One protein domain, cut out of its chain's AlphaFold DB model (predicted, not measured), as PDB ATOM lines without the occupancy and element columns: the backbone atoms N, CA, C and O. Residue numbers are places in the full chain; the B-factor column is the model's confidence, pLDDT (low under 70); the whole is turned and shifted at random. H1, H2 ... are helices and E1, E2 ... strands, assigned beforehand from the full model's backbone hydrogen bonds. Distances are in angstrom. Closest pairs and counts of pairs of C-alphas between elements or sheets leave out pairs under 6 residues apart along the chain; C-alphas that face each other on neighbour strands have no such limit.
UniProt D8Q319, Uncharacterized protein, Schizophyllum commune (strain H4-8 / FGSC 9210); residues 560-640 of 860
ATOM      1  N   ILE A 560      52.033  15.781  -9.271       82.56
ATOM      2  CA  ILE A 560      52.240  17.159  -8.839       82.56
ATOM      3  C   ILE A 560      50.895  17.680  -8.297       82.56
ATOM      4  O   ILE A 560      49.892  17.652  -9.029       82.56
ATOM      5  N   PRO A 561      50.824  18.105  -7.020       79.38
ATOM      6  CA  PRO A 561      49.608  18.669  -6.448       79.38
ATOM      7  C   PRO A 561      49.261  20.017  -7.103       79.38
ATOM      8  O   PRO A 561      50.140  20.684  -7.653       79.38
ATOM      9  N   PRO A 562      47.988  20.441  -7.049       82.19
ATOM     10  CA  PRO A 562      47.606  21.785  -7.469       82.19
ATOM     11  C   PRO A 562      48.266  22.828  -6.551       82.19
ATOM     12  O   PRO A 562      48.336  22.622  -5.338       82.19
ATOM     13  N   LYS A 563      48.745  23.947  -7.115       75.12
ATOM     14  CA  LYS A 563      49.381  25.034  -6.342       75.12
ATOM     15  C   LYS A 563      48.403  25.737  -5.400       75.12
ATOM     16  O   LYS A 563      48.802  26.234  -4.355       75.12
ATOM     17  N   ALA A 564      47.131  25.790  -5.783       67.75
ATOM     18  CA  ALA A 564      46.045  26.331  -4.986       67.75
ATOM     19  C   ALA A 564      44.975  25.254  -4.763       67.75
ATOM     20  O   ALA A 564      44.820  24.317  -5.546       67.75
ATOM     21  N   THR A 565      44.189  25.390  -3.697       63.75
ATOM     22  CA  THR A 565      43.004  24.550  -3.486       63.75
ATOM     23  C   THR A 565      41.755  25.405  -3.601       63.75
ATOM     24  O   THR A 565      41.696  26.500  -3.047       63.75
ATOM     25  N   LEU A 566      40.733  24.901  -4.302       63.09
ATOM     26  CA  LEU A 566      39.411  25.523  -4.306       63.09
ATOM     27  C   LEU A 566      38.764  25.357  -2.927       63.09
ATOM     28  O   LEU A 566      37.990  24.428  -2.684       63.09
ATOM     29  N   ARG A 567      39.073  26.288  -2.028       54.88
ATOM     30  CA  ARG A 567      38.213  26.605  -0.894       54.88
ATOM     31  C   ARG A 567      36.966  27.273  -1.468       54.88
ATOM     32  O   ARG A 567      37.078  28.297  -2.132       54.88
ATOM     33  N   CYS A 568      35.788  26.699  -1.237       53.34
ATOM     34  CA  CYS A 568      34.580  27.520  -1.263       53.34
ATOM     35  C   CYS A 568      34.450  28.137   0.125       53.34
ATOM     36  O   CYS A 568      34.540  27.399   1.115       53.34
ATOM     37  N   ASN A 569      34.186  29.437   0.180       57.84
ATOM     38  CA  ASN A 569      33.896  30.147   1.425       57.84
ATOM     39  C   ASN A 569      32.655  29.540   2.106       57.84
ATOM     40  O   ASN A 569      32.001  28.637   1.562       57.84
ATOM     41  N   ASP A 570      32.310  29.994   3.303       56.78
ATOM     42  CA  ASP A 570      31.154  29.442   4.020       56.78
ATOM     43  C   ASP A 570      29.814  29.838   3.376       56.78
ATOM     44  O   ASP A 570      28.880  29.037   3.371       56.78
ATOM     45  N   ASP A 571      29.807  30.932   2.606       60.72
ATOM     46  CA  ASP A 571      28.755  31.315   1.643       60.72
ATOM     47  C   ASP A 571      28.629  30.352   0.440       60.72
ATOM     48  O   ASP A 571      27.784  30.524  -0.439       60.72
ATOM     49  N   ASN A 572      29.494  29.335   0.357       66.50
ATOM     50  CA  ASN A 572      29.605  28.354  -0.730       66.50
ATOM     51  C   ASN A 572      29.883  28.960  -2.122       66.50
ATOM     52  O   ASN A 572      29.619  28.332  -3.155       66.50
ATOM     53  N   THR A 573      30.465  30.158  -2.150       68.88
ATOM     54  CA  THR A 573      30.944  30.840  -3.356       68.88
ATOM     55  C   THR A 573      32.287  30.286  -3.844       68.88
ATOM     56  O   THR A 573      33.100  29.788  -3.064       68.88
ATOM     57  N   VAL A 574      32.511  30.358  -5.158       72.06
ATOM     58  CA  VAL A 574      33.769  30.059  -5.856       72.06
ATOM     59  C   VAL A 574      34.024  31.170  -6.870       72.06
ATOM     60  O   VAL A 574      33.186  31.403  -7.737       72.06
ATOM     61  N   ASP A 575      35.172  31.835  -6.788       69.88
ATOM     62  CA  ASP A 575      35.608  32.792  -7.810       69.88
ATOM     63  C   ASP A 575      36.207  32.038  -9.010       69.88
ATOM     64  O   ASP A 575      37.002  31.114  -8.819       69.88
ATOM     65  N   LEU A 576      35.826  32.395 -10.242       68.00
ATOM     66  CA  LEU A 576      36.411  31.820 -11.461       68.00
ATOM     67  C   LEU A 576      37.781  32.433 -11.815       68.00
ATOM     68  O   LEU A 576      38.465  31.926 -12.713       68.00
ATOM     69  N   GLY A 577      38.210  33.463 -11.076       66.25
ATOM     70  CA  GLY A 577      39.492  34.161 -11.215       66.25
ATOM     71  C   GLY A 577      39.508  35.204 -12.334       66.25
ATOM     72  O   GLY A 577      40.570  35.587 -12.812       66.25
ATOM     73  N   ASP A 578      38.327  35.643 -12.760       66.00
ATOM     74  CA  ASP A 578      38.080  36.830 -13.583       66.00
ATOM     75  C   ASP A 578      37.055  37.772 -12.921       66.00
ATOM     76  O   ASP A 578      36.423  38.589 -13.587       66.00
ATOM     77  N   GLY A 579      36.870  37.629 -11.604       65.31
ATOM     78  CA  GLY A 579      35.885  38.356 -10.807       65.31
ATOM     79  C   GLY A 579      34.481  37.743 -10.829       65.31
ATOM     80  O   GLY A 579      33.645  38.130 -10.009       65.31
ATOM     81  N   THR A 580      34.192  36.775 -11.710       71.19
ATOM     82  CA  THR A 580      32.881  36.115 -11.715       71.19
ATOM     83  C   THR A 580      32.786  35.074 -10.592       71.19
ATOM     84  O   THR A 580      33.432  34.024 -10.595       71.19
ATOM     85  N   LYS A 581      31.960  35.378  -9.585       72.00
ATOM     86  CA  LYS A 581      31.744  34.529  -8.403       72.00
ATOM     87  C   LYS A 581      30.524  33.635  -8.599       72.00
ATOM     88  O   LYS A 581      29.388  34.101  -8.594       72.00
ATOM     89  N   LEU A 582      30.753  32.331  -8.726       71.50
ATOM     90  CA  LEU A 582      29.696  31.325  -8.735       71.50
ATOM     91  C   LEU A 582      29.244  30.995  -7.315       71.50
ATOM     92  O   LEU A 582      30.024  30.486  -6.511       71.50
ATOM     93  N   ALA A 583      27.967  31.229  -7.024       67.50
ATOM     94  CA  ALA A 583      27.347  30.898  -5.747       67.50
ATOM     95  C   ALA A 583      26.625  29.543  -5.817       67.50
ATOM     96  O   ALA A 583      25.979  29.215  -6.811       67.50
ATOM     97  N   PHE A 584      26.677  28.761  -4.739       67.19
ATOM     98  CA  PHE A 584      25.916  27.513  -4.621       67.19
ATOM     99  C   PHE A 584      24.500  27.766  -4.085       67.19
ATOM    100  O   PHE A 584      24.163  27.404  -2.956       67.19
ATOM    101  N   VAL A 585      23.642  28.398  -4.884       69.12
ATOM    102  CA  VAL A 585      22.270  28.704  -4.450       69.12
ATOM    103  C   VAL A 585      21.368  27.483  -4.652       69.12
ATOM    104  O   VAL A 585      21.224  26.967  -5.760       69.12
ATOM    105  N   ASN A 586      20.742  27.003  -3.572       67.50
ATOM    106  CA  ASN A 586      19.728  25.934  -3.579       67.50
ATOM    107  C   ASN A 586      20.128  24.629  -4.305       67.50
ATOM    108  O   ASN A 586      19.274  23.889  -4.797       67.50
ATOM    109  N   GLY A 587      21.426  24.313  -4.351       70.44
ATOM    110  CA  GLY A 587      21.939  23.115  -5.019       70.44
ATOM    111  C   GLY A 587      22.073  23.228  -6.539       70.44
ATOM    112  O   GLY A 587      22.242  22.201  -7.196       70.44
ATOM    113  N   VAL A 588      21.978  24.431  -7.112       77.62
ATOM    114  CA  VAL A 588      22.015  24.679  -8.562       77.62
ATOM    115  C   VAL A 588      23.249  25.504  -8.934       77.62
ATOM    116  O   VAL A 588      23.655  26.396  -8.197       77.62
ATOM    117  N   CYS A 589      23.840  25.216 -10.093       82.31
ATOM    118  CA  CYS A 589      24.872  26.054 -10.690       82.31
ATOM    119  C   CYS A 589      24.298  27.395 -11.175       82.31
ATOM    120  O   CYS A 589      23.393  27.398 -12.010       82.31
ATOM    121  N   THR A 590      24.865  28.512 -10.711       78.25
ATOM    122  CA  THR A 590      24.506  29.873 -11.156       78.25
ATOM    123  C   THR A 590      25.257  30.341 -12.410       78.25
ATOM    124  O   THR A 590      25.113  31.497 -12.795       78.25
ATOM    125  N   TYR A 591      26.074  29.492 -13.045       79.38
ATOM    126  CA  TYR A 591      26.732  29.847 -14.310       79.38
ATOM    127  C   TYR A 591      25.694  29.884 -15.452       79.38
ATOM    128  O   TYR A 591      24.866  28.961 -15.513       79.38
ATOM    129  N   PRO A 592      25.734  30.888 -16.356       76.75
ATOM    130  CA  PRO A 592      24.853  30.972 -17.523       76.75
ATOM    131  C   PRO A 592      24.771  29.653 -18.297       76.75
ATOM    132  O   PRO A 592      25.755  28.926 -18.419       76.75
ATOM    133  N   ASP A 593      23.568  29.307 -18.757       76.44
ATOM    134  CA  ASP A 593      23.247  28.095 -19.531       76.44
ATOM    135  C   ASP A 593      23.605  26.738 -18.890       76.44
ATOM    136  O   ASP A 593      23.344  25.682 -19.467       76.44
ATOM    137  N   CYS A 594      24.155  26.718 -17.671       80.31
ATOM    138  CA  CYS A 594      24.559  25.478 -17.027       80.31
ATOM    139  C   CYS A 594      23.399  24.784 -16.302       80.31
ATOM    140  O   CYS A 594      23.124  23.613 -16.563       80.31
ATOM    141  N   GLY A 595      22.756  25.469 -15.347       76.25
ATOM    142  CA  GLY A 595      21.574  24.990 -14.610       76.25
ATOM    143  C   GLY A 595      21.706  23.644 -13.869       76.25
ATOM    144  O   GLY A 595      20.707  23.122 -13.361       76.25
ATOM    145  N   LEU A 596      22.903  23.046 -13.814       79.62
ATOM    146  CA  LEU A 596      23.110  21.705 -13.270       79.62
ATOM    147  C   LEU A 596      22.842  21.667 -11.765       79.62
ATOM    148  O   LEU A 596      23.289  22.535 -11.015       79.62
ATOM    149  N   LYS A 597      22.125  20.627 -11.332       79.56
ATOM    150  CA  LYS A 597      21.740  20.416  -9.933       79.56
ATOM    151  C   LYS A 597      22.628  19.363  -9.283       79.56
ATOM    152  O   LYS A 597      22.772  18.259  -9.812       79.56
ATOM    153  N   PHE A 598      23.181  19.692  -8.125       73.25
ATOM    154  CA  PHE A 598      24.082  18.846  -7.351       73.25
ATOM    155  C   PHE A 598      23.430  18.428  -6.035       73.25
ATOM    156  O   PHE A 598      22.571  19.119  -5.488       73.25
ATOM    157  N   SER A 599      23.854  17.279  -5.505       71.06
ATOM    158  CA  SER A 599      23.569  16.950  -4.107       71.06
ATOM    159  C   SER A 599      24.275  17.961  -3.190       71.06
ATOM    160  O   SER A 599      25.256  18.582  -3.598       71.06
ATOM    161  N   ARG A 600      23.814  18.114  -1.942       59.69
ATOM    162  CA  ARG A 600      24.279  19.140  -0.976       59.69
ATOM    163  C   ARG A 600      25.764  19.030  -0.554       59.69
ATOM    164  O   ARG A 600      26.208  19.744   0.336       59.69
ATOM    165  N   CYS A 601      26.544  18.131  -1.149       67.06
ATOM    166  CA  CYS A 601      27.961  17.934  -0.865       67.06
ATOM    167  C   CYS A 601      28.840  19.004  -1.548       67.06
ATOM    168  O   CYS A 601      29.164  18.872  -2.730       67.06
ATOM    169  N   LYS A 602      29.302  19.997  -0.763       68.31
ATOM    170  CA  LYS A 602      30.221  21.102  -1.143       68.31
ATOM    171  C   LYS A 602      31.233  20.684  -2.232       68.31
ATOM    172  O   LYS A 602      31.232  21.248  -3.318       68.31
ATOM    173  N   ARG A 603      31.975  19.587  -2.008       71.94
ATOM    174  CA  ARG A 603      33.016  19.043  -2.911       71.94
ATOM    175  C   ARG A 603      32.575  18.733  -4.354       71.94
ATOM    176  O   ARG A 603      33.389  18.864  -5.268       71.94
ATOM    177  N   ASP A 604      31.345  18.272  -4.585       74.88
ATOM    178  CA  ASP A 604      30.895  17.938  -5.948       74.88
ATOM    179  C   ASP A 604      30.505  19.189  -6.740       74.88
ATOM    180  O   ASP A 604      30.799  19.259  -7.934       74.88
ATOM    181  N   TRP A 605      29.970  20.204  -6.056       74.19
ATOM    182  CA  TRP A 605      29.830  21.558  -6.590       74.19
ATOM    183  C   TRP A 605      31.195  22.188  -6.902       74.19
ATOM    184  O   TRP A 605      31.431  22.582  -8.042       74.19
ATOM    185  N   THR A 606      32.136  22.187  -5.947       74.69
ATOM    186  CA  THR A 606      33.504  22.712  -6.138       74.69
ATOM    187  C   THR A 606      34.170  22.122  -7.382       74.69
ATOM    188  O   THR A 606      34.791  22.818  -8.184       74.69
ATOM    189  N   ARG A 607      34.007  20.808  -7.573       77.69
ATOM    190  CA  ARG A 607      34.560  20.071  -8.711       77.69
ATOM    191  C   ARG A 607      33.862  20.383 -10.036       77.69
ATOM    192  O   ARG A 607      34.486  20.237 -11.086       77.69
ATOM    193  N   HIS A 608      32.599  20.798  -9.999       81.94
ATOM    194  CA  HIS A 608      31.883  21.277 -11.173       81.94
ATOM    195  C   HIS A 608      32.253  22.721 -11.541       81.94
ATOM    196  O   HIS A 608      32.383  22.995 -12.730       81.94
ATOM    197  N   ALA A 609      32.510  23.613 -10.579       78.31
ATOM    198  CA  ALA A 609      32.939  24.987 -10.866       78.31
ATOM    199  C   ALA A 609      34.204  25.038 -11.757       78.31
ATOM    200  O   ALA A 609      34.271  25.835 -12.689       78.31
ATOM    201  N   MET A 610      35.137  24.086 -11.595       77.88
ATOM    202  CA  MET A 610      36.296  23.883 -12.493       77.88
ATOM    203  C   MET A 610      35.951  23.607 -13.972       77.88
ATOM    204  O   MET A 610      36.850  23.594 -14.818       77.88
ATOM    205  N   VAL A 611      34.691  23.339 -14.328       78.75
ATOM    206  CA  VAL A 611      34.248  23.258 -15.731       78.75
ATOM    207  C   VAL A 611      34.195  24.652 -16.358       78.75
ATOM    208  O   VAL A 611      34.614  24.786 -17.504       78.75
ATOM    209  N   HIS A 612      33.782  25.661 -15.586       80.19
ATOM    210  CA  HIS A 612      33.579  27.049 -16.019       80.19
ATOM    211  C   HIS A 612      34.828  27.930 -15.871       80.19
ATOM    212  O   HIS A 612      34.898  29.004 -16.455       80.19
ATOM    213  N   MET A 613      35.835  27.480 -15.117       79.50
ATOM    214  CA  MET A 613      37.096  28.213 -14.953       79.50
ATOM    215  C   MET A 613      37.933  28.261 -16.239       79.50
ATOM    216  O   MET A 613      38.150  27.234 -16.895       79.50
ATOM    217  N   LYS A 614      38.497  29.447 -16.511       73.62
ATOM    218  CA  LYS A 614      39.521  29.696 -17.537       73.62
ATOM    219  C   LYS A 614      40.748  28.790 -17.356       73.62
ATOM    220  O   LYS A 614      41.068  28.342 -16.253       73.62
ATOM    221  N   TYR A 615      41.426  28.496 -18.466       66.94
ATOM    222  CA  TYR A 615      42.465  27.462 -18.532       66.94
ATOM    223  C   TYR A 615      43.699  27.754 -17.660       66.94
ATOM    224  O   TYR A 615      44.283  26.807 -17.135       66.94
ATOM    225  N   GLU A 616      44.067  29.024 -17.447       68.25
ATOM    226  CA  GLU A 616      45.131  29.398 -16.501       68.25
ATOM    227  C   GLU A 616      44.778  29.000 -15.064       68.25
ATOM    228  O   GLU A 616      45.428  28.120 -14.503       68.25
ATOM    229  N   ASN A 617      43.695  29.549 -14.507       68.56
ATOM    230  CA  ASN A 617      43.247  29.265 -13.134       68.56
ATOM    231  C   ASN A 617      43.032  27.754 -12.908       68.56
ATOM    232  O   ASN A 617      43.339  27.198 -11.854       68.56
ATOM    233  N   LYS A 618      42.584  27.048 -13.951       73.56
ATOM    234  CA  LYS A 618      42.411  25.591 -13.964       73.56
ATOM    235  C   LYS A 618      43.723  24.799 -13.875       73.56
ATOM    236  O   LYS A 618      43.686  23.679 -13.368       73.56
ATOM    237  N   LYS A 619      44.872  25.328 -14.324       71.50
ATOM    238  CA  LYS A 619      46.192  24.681 -14.145       71.50
ATOM    239  C   LYS A 619      46.586  24.634 -12.676       71.50
ATOM    240  O   LYS A 619      46.977  23.575 -12.200       71.50
ATOM    241  N   ASP A 620      46.453  25.749 -11.966       77.38
ATOM    242  CA  ASP A 620      46.904  25.849 -10.576       77.38
ATOM    243  C   ASP A 620      45.952  25.173  -9.580       77.38
ATOM    244  O   ASP A 620      46.353  24.880  -8.458       77.38
ATOM    245  N   LEU A 621      44.735  24.832 -10.018       74.06
ATOM    246  CA  LEU A 621      43.714  24.112  -9.247       74.06
ATOM    247  C   LEU A 621      43.573  22.621  -9.608       74.06
ATOM    248  O   LEU A 621      42.735  21.924  -9.029       74.06
ATOM    249  N   SER A 622      44.371  22.101 -10.548       82.69
ATOM    250  CA  SER A 622      44.311  20.696 -10.976       82.69
ATOM    251  C   SER A 622      45.576  19.895 -10.653       82.69
ATOM    252  O   SER A 622      46.693  20.400 -10.621       82.69
ATOM    253  N   TRP A 623      45.380  18.599 -10.411       86.25
ATOM    254  CA  TRP A 623      46.449  17.627 -10.208       86.25
ATOM    255  C   TRP A 623      47.132  17.343 -11.542       86.25
ATOM    256  O   TRP A 623      46.473  16.899 -12.486       86.25
ATOM    257  N   ARG A 624      48.441  17.570 -11.615       87.00
ATOM    258  CA  ARG A 624      49.242  17.356 -12.823       87.00
ATOM    259  C   ARG A 624      49.965  16.012 -12.743       87.00
ATOM    260  O   ARG A 624      50.495  15.639 -11.700       87.00
ATOM    261  N   CYS A 625      50.013  15.282 -13.855       89.62
ATOM    262  CA  CYS A 625      50.906  14.135 -13.987       89.62
ATOM    263  C   CYS A 625      52.365  14.612 -14.033       89.62
ATOM    264  O   CYS A 625      52.711  15.388 -14.922       89.62
ATOM    265  N   GLY A 626      53.194  14.156 -13.093       85.00
ATOM    266  CA  GLY A 626      54.602  14.554 -12.980       85.00
ATOM    267  C   GLY A 626      55.576  13.753 -13.844       85.00
ATOM    268  O   GLY A 626      56.749  14.092 -13.885       85.00
ATOM    269  N   ALA A 627      55.102  12.728 -14.559       84.06
ATOM    270  CA  ALA A 627      55.887  12.080 -15.607       84.06
ATOM    271  C   ALA A 627      56.282  13.090 -16.701       84.06
ATOM    272  O   ALA A 627      55.438  13.870 -17.170       84.06
ATOM    273  N   GLU A 628      57.549  13.048 -17.111       81.31
ATOM    274  CA  GLU A 628      58.129  13.957 -18.102       81.31
ATOM    275  C   GLU A 628      57.379  13.912 -19.440       81.31
ATOM    276  O   GLU A 628      56.755  12.914 -19.805       81.31
ATOM    277  N   GLY A 629      57.338  15.052 -20.137       79.62
ATOM    278  CA  GLY A 629      56.571  15.230 -21.378       79.62
ATOM    279  C   GLY A 629      55.042  15.095 -21.251       79.62
ATOM    280  O   GLY A 629      54.326  15.434 -22.190       79.62
ATOM    281  N   CYS A 630      54.494  14.630 -20.121       85.69
ATOM    282  CA  CYS A 630      53.081  14.266 -20.056       85.69
ATOM    283  C   CYS A 630      52.137  15.457 -19.850       85.69
ATOM    284  O   CYS A 630      51.145  15.583 -20.565       85.69
ATOM    285  N   GLY A 631      52.385  16.288 -18.830       81.50
ATOM    286  CA  GLY A 631      51.647  17.532 -18.550       81.50
ATOM    287  C   GLY A 631      50.139  17.425 -18.244       81.50
ATOM    288  O   GLY A 631      49.518  18.443 -17.937       81.50
ATOM    289  N   LYS A 632      49.525  16.234 -18.313       84.19
ATOM    290  CA  LYS A 632      48.063  16.044 -18.231       84.19
ATOM    291  C   LYS A 632      47.489  16.465 -16.873       84.19
ATOM    292  O   LYS A 632      48.051  16.153 -15.822       84.19
ATOM    293  N   LEU A 633      46.342  17.147 -16.921       85.50
ATOM    294  CA  LEU A 633      45.684  17.810 -15.790       85.50
ATOM    295  C   LEU A 633      44.383  17.104 -15.383       85.50
ATOM    296  O   LEU A 633      43.569  16.736 -16.232       85.50
ATOM    297  N   TYR A 634      44.154  16.961 -14.075       84.62
ATOM    298  CA  TYR A 634      43.034  16.213 -13.500       84.62
ATOM    299  C   TYR A 634      42.377  16.967 -12.342       84.62
ATOM    300  O   TYR A 634      43.034  17.401 -11.401       84.62
ATOM    301  N   SER A 635      41.046  17.026 -12.322       80.94
ATOM    302  CA  SER A 635      40.280  17.670 -11.240       80.94
ATOM    303  C   SER A 635      40.271  16.898  -9.906       80.94
ATOM    304  O   SER A 635      39.569  17.290  -8.978       80.94
ATOM    305  N   THR A 636      41.004  15.778  -9.789       81.69
ATOM    306  CA  THR A 636      41.125  14.980  -8.552       81.69
ATOM    307  C   THR A 636      42.448  14.200  -8.490       81.69
ATOM    308  O   THR A 636      42.874  13.637  -9.501       81.69
ATOM    309  N   LYS A 637      43.019  14.050  -7.281       82.94
ATOM    310  CA  LYS A 637      44.196  13.194  -6.997       82.94
ATOM    311  C   LYS A 637      44.011  11.761  -7.507       82.94
ATOM    312  O   LYS A 637      44.927  11.178  -8.075       82.94
ATOM    313  N   HIS A 638      42.808  11.203  -7.348       83.56
ATOM    314  CA  HIS A 638      42.487   9.845  -7.795       83.56
ATOM    315  C   HIS A 638      42.538   9.691  -9.322       83.56
ATOM    316  O   HIS A 638      43.110   8.720  -9.800       83.56
ATOM    317  N   GLY A 639      42.010  10.656 -10.088       83.81
ATOM    318  CA  GLY A 639      42.073  10.616 -11.555       83.81
ATOM    319  C   GLY A 639      43.505  10.686 -12.090       83.81
ATOM    320  O   GLY A 639      43.848   9.951 -13.014       83.81
ATOM    321  N   ALA A 640      44.356  11.500 -11.458       85.81
ATOM    322  CA  ALA A 640      45.780  11.550 -11.781       85.81
ATOM    323  C   ALA A 640      46.503  10.241 -11.387       85.81
ATOM    324  O   ALA A 640      47.289   9.721 -12.173       85.81
TER     325      ALA A 640
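What this domain is: This is residues 560 to 640 of the 860 residues of an uncharacterized protein of Schizophyllum commune (strain H4-8 / FGSC 9210) (UniProt D8Q319). Little regular structure is here: helix H1 stands between two loop-built ends, one made by residues 574 to 601, the other by E1, its short antiparallel pairing with residues 633 to 634, and little H3. The printed part has 81 residues, with H1, H2, E1 and H3 in that order; it is mostly helix, with 24 residues in named elements. It is compact, radius of gyration of the C-alphas 13.2 A, yet elongated, spanning 42 by 25 by 24 A.

Where its parts are: Find C-alpha 602 at (30.221, 21.102, -1.143); from there H1 runs 16.4 A to residue 612. H2 is residues 615 to 620, E1 623 to 625, and H3 637 to 640, ending at (45.780, 11.550, -11.781).

How they stand to each other: Look from H1 to H2: they are close but not clearly touching, the closest C-alphas, Met 610 and Lys 618, 6.5 A apart. Their steep tilt is 40 degrees, opposite ways. H1 and E1 are apart. E1 pairs with no named strand; its C-alpha closest to H3, Trp 623, is 5.9 A from that of Lys 637. O i to N i+4 pairs within hydrogen-bond range number 4 of 7 in H1 and 1 of 2 in H2; H3 is too short for one.

The domain as a whole: The C-alphas of Asn 586 and Glu 628 are farthest apart, 42.8 A. The printed part has no cut; the link E1 to H3 is long. Look for pLDDT under 70 in 25 residues, among them 564 to 573.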